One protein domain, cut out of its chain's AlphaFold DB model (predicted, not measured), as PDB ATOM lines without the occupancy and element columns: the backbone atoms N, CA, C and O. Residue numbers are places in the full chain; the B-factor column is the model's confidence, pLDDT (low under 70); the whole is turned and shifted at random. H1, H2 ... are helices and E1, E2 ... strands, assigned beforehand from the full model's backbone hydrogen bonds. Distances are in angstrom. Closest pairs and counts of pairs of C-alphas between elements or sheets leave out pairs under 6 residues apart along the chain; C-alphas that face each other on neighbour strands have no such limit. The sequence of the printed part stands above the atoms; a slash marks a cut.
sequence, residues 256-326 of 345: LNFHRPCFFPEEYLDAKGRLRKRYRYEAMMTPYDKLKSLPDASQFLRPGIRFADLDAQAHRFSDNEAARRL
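What this domain is: This is residues 256 to 326 of the 345 residues of an uncharacterized protein of Acidithiobacillus ferrooxidans (UniProt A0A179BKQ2). A long two-stranded hairpin, E1 and E2, makes an arm at one side of a loose head of five short helices. In the head, H3, H4 and H5 follow one another in an open arc, with H1 and H2 on its inner side, and the arm makes the length of the whole. The printed part has 71 residues, with five named helices and two named strands in the order H1, E1, E2, H2, H3, H4, H5; the sheet has the order E1 - E2 and is antiparallel, and the class is mixed, helices and strands. The whole is loose, with a radius of gyration of the C-alphas of 15.5 A, and its C-alphas span 47 by 31 by 16 A.

Where its parts are: H1 is residues 256 to 259, and its first C-alpha, that of Leu 256, is at (11.968, -10.214, 34.655). E1, residues 262 to 269, is 22.8 A long and ends with C-alpha 269 at (1.969, -37.516, 24.288). E2, residues 275 to 285, is also 22.8 A long. H2 is residues 287 to 292 and H3 is residues 297 to 300. H4, residues 307 to 314, is 10.1 A long. H5, residues 319 to 326, is 10.5 A long and ends with C-alpha 326 at (14.064, -0.629, 33.926).

How they stand to each other: H1 is the hub, touching three other helices. It touches H2, with the C-alphas of Asn 257 and Pro 287 closest at 5.0 A. It touches H5, with the C-alphas of His 259 and Asp 319 closest at 4.8 A. H1 and H4 only just touch, with 3 pairs of C-alphas within 8 A; the closest are Phe 258 and Ala 314, 5.2 A. E1 and E2 form an antiparallel hairpin, their directions at 145 degrees; N 268 and O 276 are within hydrogen-bond range at 2.9 A, as are N 262 and O 285 at 2.9 A. E2 bends by 82 degrees at residue 281. The closest C-alphas of E1 and H2 are those of Cys 262 and Pro 287, 7.2 A. H2 and H4 are close but not clearly touching, at a shallow tilt of 25 degrees, opposite ways; their closest C-alphas, Lys 292 and Phe 307, are 7.7 A apart. H3 is close to H2 but not clearly touching, with the C-alphas of Leu 291 and Ala 297 closest at 6.2 A. H4 and H5 are apart. Each O i to N i+4 pair is within hydrogen-bond range in H2, H4 and H5; H1 and H3 are too short for such a pair.

The domain as a whole: The two C-alphas farthest apart, those of Lys 272 and Arg 325, are 48.4 A apart, while the first and last printed C-alphas are 9.8 A apart. The outline is flat, but only just, with spans of 47 by 31 by 16 A. The printed part has no cut. No link is long; H3 to H4, with 6 residues, is short, and the others are tight. The mean pLDDT of the printed part is 86.5, and residue 302 is the one printed residue under 70.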
ATOM      1  N   LEU A 256      12.076  -8.932  35.349       80.94
ATOM      2  CA  LEU A 256      11.968 -10.214  34.655       80.94
ATOM      3  C   LEU A 256      11.112 -11.218  35.428       80.94
ATOM      4  O   LEU A 256      10.319 -11.924  34.812       80.94
ATOM      5  N   ASN A 257      11.261 -11.269  36.752       81.56
ATOM      6  CA  ASN A 257      10.609 -12.277  37.580       81.56
ATOM      7  C   ASN A 257       9.150 -11.946  37.905       81.56
ATOM      8  O   ASN A 257       8.328 -12.859  37.935       81.56
ATOM      9  N   PHE A 258       8.822 -10.669  38.114       87.12
ATOM     10  CA  PHE A 258       7.496 -10.245  38.580       87.12
ATOM     11  C   PHE A 258       6.645  -9.551  37.512       87.12
ATOM     12  O   PHE A 258       5.432  -9.475  37.679       87.12
ATOM     13  N   HIS A 259       7.250  -9.066  36.418       92.50
ATOM     14  CA  HIS A 259       6.568  -8.166  35.473       92.50
ATOM     15  C   HIS A 259       6.687  -8.552  33.997       92.50
ATOM     16  O   HIS A 259       6.063  -7.917  33.148       92.50
ATOM     17  N   ARG A 260       7.478  -9.577  33.646       88.00
ATOM     18  CA  ARG A 260       7.633 -10.024  32.255       88.00
ATOM     19  C   ARG A 260       6.896 -11.343  32.008       88.00
ATOM     20  O   ARG A 260       7.401 -12.393  32.402       88.00
ATOM     21  N   PRO A 261       5.752 -11.331  31.300       90.50
ATOM     22  CA  PRO A 261       5.052 -12.559  30.951       90.50
ATOM     23  C   PRO A 261       5.862 -13.424  29.982       90.50
ATOM     24  O   PRO A 261       6.420 -12.933  28.995       90.50
ATOM     25  N   CYS A 262       5.880 -14.729  30.228       83.69
ATOM     26  CA  CYS A 262       6.542 -15.720  29.393       83.69
ATOM     27  C   CYS A 262       5.672 -16.968  29.206       83.69
ATOM     28  O   CYS A 262       4.725 -17.226  29.947       83.69
ATOM     29  N   PHE A 263       5.966 -17.715  28.142       82.50
ATOM     30  CA  PHE A 263       5.280 -18.963  27.843       82.50
ATOM     31  C   PHE A 263       5.878 -20.113  28.645       82.50
ATOM     32  O   PHE A 263       7.088 -20.339  28.591       82.50
ATOM     33  N   PHE A 264       5.012 -20.898  29.280       78.81
ATOM     34  CA  PHE A 264       5.386 -22.161  29.904       78.81
ATOM     35  C   PHE A 264       4.823 -23.331  29.087       78.81
ATOM     36  O   PHE A 264       3.652 -23.295  28.706       78.81
ATOM     37  N   PRO A 265       5.648 -24.340  28.753       83.38
ATOM     38  CA  PRO A 265       5.192 -25.487  27.985       83.38
ATOM     39  C   PRO A 265       4.346 -26.427  28.844       83.38
ATOM     40  O   PRO A 265       4.691 -26.719  29.986       83.38
ATOM     41  N   GLU A 266       3.296 -26.967  28.243       82.81
ATOM     42  CA  GLU A 266       2.625 -28.179  28.703       82.81
ATOM     43  C   GLU A 266       3.161 -29.372  27.919       82.81
ATOM     44  O   GLU A 266       3.324 -29.301  26.694       82.81
ATOM     45  N   GLU A 267       3.415 -30.472  28.617       87.25
ATOM     46  CA  GLU A 267       3.841 -31.718  27.996       87.25
ATOM     47  C   GLU A 267       2.632 -32.599  27.678       87.25
ATOM     48  O   GLU A 267       1.697 -32.709  28.467       87.25
ATOM     49  N   TYR A 268       2.633 -33.208  26.494       87.50
ATOM     50  CA  TYR A 268       1.603 -34.151  26.071       87.50
ATOM     51  C   TYR A 268       2.209 -35.251  25.198       87.50
ATOM     52  O   TYR A 268       3.228 -35.040  24.538       87.50
ATOM     53  N   LEU A 269       1.583 -36.427  25.182       93.75
ATOM     54  CA  LEU A 269       1.969 -37.516  24.288       93.75
ATOM     55  C   LEU A 269       1.273 -37.341  22.936       93.75
ATOM     56  O   LEU A 269       0.062 -37.124  22.878       93.75
ATOM     57  N   ASP A 270       2.032 -37.417  21.843       92.06
ATOM     58  CA  ASP A 270       1.443 -37.476  20.506       92.06
ATOM     59  C   ASP A 270       0.821 -38.854  20.220       92.06
ATOM     60  O   ASP A 270       0.998 -39.811  20.973       92.06
ATOM     61  N   ALA A 271       0.102 -38.977  19.099       93.06
ATOM     62  CA  ALA A 271      -0.537 -40.231  18.685       93.06
ATOM     63  C   ALA A 271       0.448 -41.408  18.494       93.06
ATOM     64  O   ALA A 271       0.020 -42.543  18.320       93.06
ATOM     65  N   LYS A 272       1.763 -41.146  18.505       93.00
ATOM     66  CA  LYS A 272       2.837 -42.141  18.403       93.00
ATOM     67  C   LYS A 272       3.555 -42.356  19.744       93.00
ATOM     68  O   LYS A 272       4.640 -42.932  19.755       93.00
ATOM     69  N   GLY A 273       2.998 -41.860  20.851       90.75
ATOM     70  CA  GLY A 273       3.557 -41.988  22.197       90.75
ATOM     71  C   GLY A 273       4.793 -41.125  22.463       90.75
ATOM     72  O   GLY A 273       5.494 -41.363  23.441       90.75
ATOM     73  N   ARG A 274       5.108 -40.132  21.616       89.31
ATOM     74  CA  ARG A 274       6.272 -39.257  21.835       89.31
ATOM     75  C   ARG A 274       5.882 -38.050  22.677       89.31
ATOM     76  O   ARG A 274       4.882 -37.395  22.392       89.31
ATOM     77  N   LEU A 275       6.725 -37.707  23.646       89.00
ATOM     78  CA  LEU A 275       6.577 -36.499  24.455       89.00
ATOM     79  C   LEU A 275       6.768 -35.243  23.588       89.00
ATOM     80  O   LEU A 275       7.805 -35.057  22.945       89.00
ATOM     81  N   ARG A 276       5.759 -34.375  23.557       89.06
ATOM     82  CA  ARG A 276       5.737 -33.091  22.847       89.06
ATOM     83  C   ARG A 276       5.424 -31.960  23.816       89.06
ATOM     84  O   ARG A 276       4.838 -32.178  24.867       89.06
ATOM     85  N   LYS A 277       5.800 -30.738  23.430       82.81
ATOM     86  CA  LYS A 277       5.531 -29.511  24.188       82.81
ATOM     87  C   LYS A 277       4.555 -28.627  23.427       82.81
ATOM     88  O   LYS A 277       4.739 -28.400  22.231       82.81
ATOM     89  N   ARG A 278       3.543 -28.105  24.117       84.31
ATOM     90  CA  ARG A 278       2.590 -27.118  23.594       84.31
ATOM     91  C   ARG A 278       2.644 -25.857  24.447       84.31
ATOM     92  O   ARG A 278       2.623 -25.935  25.666       84.31
ATOM     93  N   TYR A 279       2.675 -24.696  23.801       85.19
ATOM     94  CA  TYR A 279       2.680 -23.397  24.472       85.19
ATOM     95  C   TYR A 279       1.304 -22.760  24.324       85.19
ATOM     96  O   TYR A 279       0.953 -22.251  23.258       85.19
ATOM     97  N   ARG A 280       0.495 -22.866  25.376       88.50
ATOM     98  CA  ARG A 280      -0.853 -22.298  25.417       88.50
ATOM     99  C   ARG A 280      -0.814 -20.861  25.920       88.50
ATOM    100  O   ARG A 280       0.053 -20.505  26.713       88.50
ATOM    101  N   TYR A 281      -1.744 -20.036  25.449       91.12
ATOM    102  CA  TYR A 281      -1.842 -18.649  25.906       91.12
ATOM    103  C   TYR A 281      -2.281 -18.581  27.371       91.12
ATOM    104  O   TYR A 281      -1.775 -17.771  28.137       91.12
ATOM    105  N   GLU A 282      -3.160 -19.495  27.767       90.25
ATOM    106  CA  GLU A 282      -3.690 -19.642  29.121       90.25
ATOM    107  C   GLU A 282      -2.577 -19.956  30.136       90.25
ATOM    108  O   GLU A 282      -2.655 -19.551  31.290       90.25
ATOM    109  N   ALA A 283      -1.503 -20.614  29.685       86.38
ATOM    110  CA  ALA A 283      -0.318 -20.917  30.484       86.38
ATOM    111  C   ALA A 283       0.714 -19.770  30.514       86.38
ATOM    112  O   ALA A 283       1.791 -19.928  31.090       86.38
ATOM    113  N   MET A 284       0.435 -18.629  29.874       91.06
ATOM    114  CA  MET A 284       1.320 -17.469  29.893       91.06
ATOM    115  C   MET A 284       1.173 -16.708  31.209       91.06
ATOM    116  O   MET A 284       0.083 -16.259  31.558       91.06
ATOM    117  N   MET A 285       2.278 -16.518  31.919       91.31
ATOM    118  CA  MET A 285       2.308 -15.863  33.229       91.31
ATOM    119  C   MET A 285       3.704 -15.298  33.501       91.31
ATOM    120  O   MET A 285       4.615 -15.499  32.696       91.31
ATOM    121  N   THR A 286       3.887 -14.554  34.589       89.38
ATOM    122  CA  THR A 286       5.240 -14.157  35.009       89.38
ATOM    123  C   THR A 286       5.959 -15.350  35.650       89.38
ATOM    124  O   THR A 286       5.295 -16.287  36.104       89.38
ATOM    125  N   PRO A 287       7.302 -15.373  35.703       85.94
ATOM    126  CA  PRO A 287       8.032 -16.424  36.409       85.94
ATOM    127  C   PRO A 287       7.596 -16.607  37.866       85.94
ATOM    128  O   PRO A 287       7.472 -17.743  38.324       85.94
ATOM    129  N   TYR A 288       7.316 -15.511  38.574       89.75
ATOM    130  CA  TYR A 288       6.790 -15.557  39.934       89.75
ATOM    131  C   TYR A 288       5.408 -16.214  39.997       89.75
ATOM    132  O   TYR A 288       5.223 -17.164  40.758       89.75
ATOM    133  N   ASP A 289       4.471 -15.772  39.153       91.12
ATOM    134  CA  ASP A 289       3.128 -16.359  39.092       91.12
ATOM    135  C   ASP A 289       3.202 -17.856  38.760       91.12
ATOM    136  O   ASP A 289       2.460 -18.657  39.329       91.12
ATOM    137  N   LYS A 290       4.155 -18.261  37.903       88.12
ATOM    138  CA  LYS A 290       4.392 -19.674  37.597       88.12
ATOM    139  C   LYS A 290       4.887 -20.459  38.787       88.12
ATOM    140  O   LYS A 290       4.374 -21.548  39.021       88.12
ATOM    141  N   LEU A 291       5.878 -19.944  39.508       84.00
ATOM    142  CA  LEU A 291       6.363 -20.592  40.720       84.00
ATOM    143  C   LEU A 291       5.209 -20.770  41.709       84.00
ATOM    144  O   LEU A 291       4.994 -21.873  42.196       84.00
ATOM    145  N   LYS A 292       4.425 -19.711  41.934       88.56
ATOM    146  CA  LYS A 292       3.275 -19.723  42.844       88.56
ATOM    147  C   LYS A 292       2.174 -20.700  42.411       88.56
ATOM    148  O   LYS A 292       1.458 -21.211  43.263       88.56
ATOM    149  N   SER A 293       2.048 -20.988  41.112       90.06
ATOM    150  CA  SER A 293       1.057 -21.933  40.579       90.06
ATOM    151  C   SER A 293       1.427 -23.412  40.768       90.06
ATOM    152  O   SER A 293       0.635 -24.271  40.377       90.06
ATOM    153  N   LEU A 294       2.644 -23.739  41.216       87.25
ATOM    154  CA  LEU A 294       3.095 -25.127  41.363       87.25
ATOM    155  C   LEU A 294       2.631 -25.727  42.701       87.25
ATOM    156  O   LEU A 294       2.552 -25.007  43.698       87.25
ATOM    157  N   PRO A 295       2.367 -27.048  42.757       88.81
ATOM    158  CA  PRO A 295       2.141 -27.727  44.028       88.81
ATOM    159  C   PRO A 295       3.398 -27.639  44.902       88.81
ATOM    160  O   PRO A 295       4.522 -27.687  44.395       88.81
ATOM    161  N   ASP A 296       3.200 -27.475  46.210       89.50
ATOM    162  CA  ASP A 296       4.265 -27.399  47.218       89.50
ATOM    163  C   ASP A 296       5.355 -26.358  46.912       89.50
ATOM    164  O   ASP A 296       6.513 -26.509  47.303       89.50
ATOM    165  N   ALA A 297       5.007 -25.274  46.211       83.44
ATOM    166  CA  ALA A 297       5.979 -24.294  45.734       83.44
ATOM    167  C   ALA A 297       6.766 -23.589  46.855       83.44
ATOM    168  O   ALA A 297       7.867 -23.085  46.624       83.44
ATOM    169  N   SER A 298       6.225 -23.571  48.078       81.25
ATOM    170  CA  SER A 298       6.865 -22.973  49.254       81.25
ATOM    171  C   SER A 298       8.192 -23.638  49.603       81.25
ATOM    172  O   SER A 298       9.070 -22.971  50.142       81.25
ATOM    173  N   GLN A 299       8.378 -24.916  49.252       83.75
ATOM    174  CA  GLN A 299       9.629 -25.641  49.502       83.75
ATOM    175  C   GLN A 299      10.816 -25.088  48.700       83.75
ATOM    176  O   GLN A 299      11.969 -25.300  49.067       83.75
ATOM    177  N   PHE A 300      10.543 -24.381  47.598       76.06
ATOM    178  CA  PHE A 300      11.569 -23.783  46.744       76.06
ATOM    179  C   PHE A 300      11.947 -22.361  47.182       76.06
ATOM    180  O   PHE A 300      12.851 -21.760  46.596       76.06
ATOM    181  N   LEU A 301      11.264 -21.805  48.189       71.19
ATOM    182  CA  LEU A 301      11.604 -20.499  48.742       71.19
ATOM    183  C   LEU A 301      12.846 -20.597  49.628       71.19
ATOM    184  O   LEU A 301      13.131 -21.616  50.255       71.19
ATOM    185  N   ARG A 302      13.599 -19.497  49.694       68.12
ATOM    186  CA  ARG A 302      14.720 -19.396  50.633       68.12
ATOM    187  C   ARG A 302      14.189 -19.441  52.073       68.12
ATOM    188  O   ARG A 302      13.111 -18.894  52.320       68.12
ATOM    189  N   PRO A 303      14.949 -20.006  53.029       70.06
ATOM    190  CA  PRO A 303      14.577 -19.961  54.440       70.06
ATOM    191  C   PRO A 303      14.233 -18.533  54.884       70.06
ATOM    192  O   PRO A 303      14.975 -17.596  54.593       70.06
ATOM    193  N   GLY A 304      13.090 -18.370  55.555       76.12
ATOM    194  CA  GLY A 304      12.603 -17.073  56.037       76.12
ATOM    195  C   GLY A 304      11.854 -16.209  55.013       76.12
ATOM    196  O   GLY A 304      11.316 -15.180  55.405       76.12
ATOM    197  N   ILE A 305      11.766 -16.612  53.738       76.62
ATOM    198  CA  ILE A 305      10.970 -15.911  52.718       76.62
ATOM    199  C   ILE A 305       9.614 -16.588  52.554       76.62
ATOM    200  O   ILE A 305       9.537 -17.798  52.337       76.62
ATOM    201  N   ARG A 306       8.536 -15.802  52.599       83.50
ATOM    202  CA  ARG A 306       7.166 -16.280  52.381       83.50
ATOM    203  C   ARG A 306       6.611 -15.719  51.078       83.50
ATOM    204  O   ARG A 306       7.007 -14.649  50.622       83.50
ATOM    205  N   PHE A 307       5.616 -16.400  50.511       86.12
ATOM    206  CA  PHE A 307       4.924 -15.891  49.323       86.12
ATOM    207  C   PHE A 307       4.301 -14.511  49.537       86.12
ATOM    208  O   PHE A 307       4.340 -13.723  48.605       86.12
ATOM    209  N   ALA A 308       3.836 -14.192  50.750       89.88
ATOM    210  CA  ALA A 308       3.318 -12.865  51.087       89.88
ATOM    211  C   ALA A 308       4.360 -11.746  50.892       89.88
ATOM    212  O   ALA A 308       4.026 -10.658  50.428       89.88
ATOM    213  N   ASP A 309       5.632 -12.021  51.195       82.00
ATOM    214  CA  ASP A 309       6.713 -11.047  51.031       82.00
ATOM    215  C   ASP A 309       7.009 -10.825  49.531       82.00
ATOM    216  O   ASP A 309       7.231  -9.701  49.079       82.00
ATOM    217  N   LEU A 310       6.928 -11.899  48.735       79.69
ATOM    218  CA  LEU A 310       7.061 -11.843  47.276       79.69
ATOM    219  C   LEU A 310       5.835 -11.223  46.588       79.69
ATOM    220  O   LEU A 310       5.994 -10.531  45.588       79.69
ATOM    221  N   ASP A 311       4.632 -11.415  47.132       88.69
ATOM    222  CA  ASP A 311       3.398 -10.778  46.661       88.69
ATOM    223  C   ASP A 311       3.487  -9.264  46.829       88.69
ATOM    224  O   ASP A 311       3.202  -8.520  45.889       88.69
ATOM    225  N   ALA A 312       3.946  -8.808  47.998       84.88
ATOM    226  CA  ALA A 312       4.187  -7.394  48.253       84.88
ATOM    227  C   ALA A 312       5.218  -6.815  47.273       84.88
ATOM    228  O   ALA A 312       5.067  -5.685  46.811       84.88
ATOM    229  N   GLN A 313       6.244  -7.591  46.908       82.81
ATOM    230  CA  GLN A 313       7.218  -7.186  45.898       82.81
ATOM    231  C   GLN A 313       6.608  -7.116  44.490       82.81
ATOM    232  O   GLN A 313       6.848  -6.136  43.784       82.81
ATOM    233  N   ALA A 314       5.818  -8.116  44.095       86.69
ATOM    234  CA  ALA A 314       5.196  -8.198  42.775       86.69
ATOM    235  C   ALA A 314       4.147  -7.100  42.539       86.69
ATOM    236  O   ALA A 314       4.043  -6.582  41.432       86.69
ATOM    237  N   HIS A 315       3.409  -6.705  43.581       92.69
ATOM    238  CA  HIS A 315       2.378  -5.661  43.506       92.69
ATOM    239  C   HIS A 315       2.903  -4.264  43.855       92.69
ATOM    240  O   HIS A 315       2.144  -3.299  43.852       92.69
ATOM    241  N   ARG A 316       4.205  -4.129  44.144       90.69
ATOM    242  CA  ARG A 316       4.814  -2.837  44.484       90.69
ATOM    243  C   ARG A 316       4.736  -1.826  43.338       90.69
ATOM    244  O   ARG A 316       4.691  -0.628  43.600       90.69
ATOM    245  N   PHE A 317       4.786  -2.307  42.097       92.00
ATOM    246  CA  PHE A 317       4.714  -1.507  40.874       92.00
ATOM    247  C   PHE A 317       3.812  -2.203  39.862       92.00
ATOM    248  O   PHE A 317       3.763  -3.433  39.838       92.00
ATOM    249  N   SER A 318       3.163  -1.441  38.981       96.75
ATOM    250  CA  SER A 318       2.550  -2.046  37.793       96.75
ATOM    251  C   SER A 318       3.618  -2.564  36.824       96.75
ATOM    252  O   SER A 318       4.768  -2.110  36.844       96.75
ATOM    253  N   ASP A 319       3.257  -3.491  35.930       96.19
ATOM    254  CA  ASP A 319       4.190  -3.986  34.904       96.19
ATOM    255  C   ASP A 319       4.778  -2.836  34.063       96.19
ATOM    256  O   ASP A 319       5.974  -2.823  33.749       96.19
ATOM    257  N   ASN A 320       3.946  -1.838  33.749       96.31
ATOM    258  CA  ASN A 320       4.341  -0.649  33.002       96.31
ATOM    259  C   ASN A 320       5.300   0.230  33.820       96.31
ATOM    260  O   ASN A 320       6.299   0.730  33.301       96.31
ATOM    261  N   GLU A 321       5.038   0.425  35.112       95.25
ATOM    262  CA  GLU A 321       5.929   1.178  35.997       95.25
ATOM    263  C   GLU A 321       7.286   0.493  36.162       95.25
ATOM    264  O   GLU A 321       8.327   1.147  36.047       95.25
ATOM    265  N   ALA A 322       7.296  -0.824  36.364       88.62
ATOM    266  CA  ALA A 322       8.518  -1.610  36.443       88.62
ATOM    267  C   ALA A 322       9.330  -1.519  35.140       88.62
ATOM    268  O   ALA A 322      10.547  -1.316  35.185       88.62
ATOM    269  N   ALA A 323       8.669  -1.566  33.978       87.06
ATOM    270  CA  ALA A 323       9.315  -1.358  32.684       87.06
ATOM    271  C   ALA A 323       9.890   0.060  32.527       87.06
ATOM    272  O   ALA A 323      11.006   0.219  32.030       87.06
ATOM    273  N   ARG A 324       9.185   1.104  32.994       90.88
ATOM    274  CA  ARG A 324       9.704   2.487  32.985       90.88
ATOM    275  C   ARG A 324      10.952   2.606  33.851       90.88
ATOM    276  O   ARG A 324      11.931   3.206  33.415       90.88
ATOM    277  N   ARG A 325      10.946   2.006  35.046       85.56
ATOM    278  CA  ARG A 325      12.110   1.977  35.949       85.56
ATOM    279  C   ARG A 325      13.287   1.242  35.317       85.56
ATOM    280  O   ARG A 325      14.406   1.744  35.384       85.56
ATOM    281  N   LEU A 326      13.037   0.103  34.666       78.19
ATOM    282  CA  LEU A 326      14.064  -0.629  33.926       78.19
ATOM    283  C   LEU A 326      14.656   0.224  32.798       78.19
ATOM    284  O   LEU A 326      15.875   0.336  32.698       78.19
TER     285      LEU A 326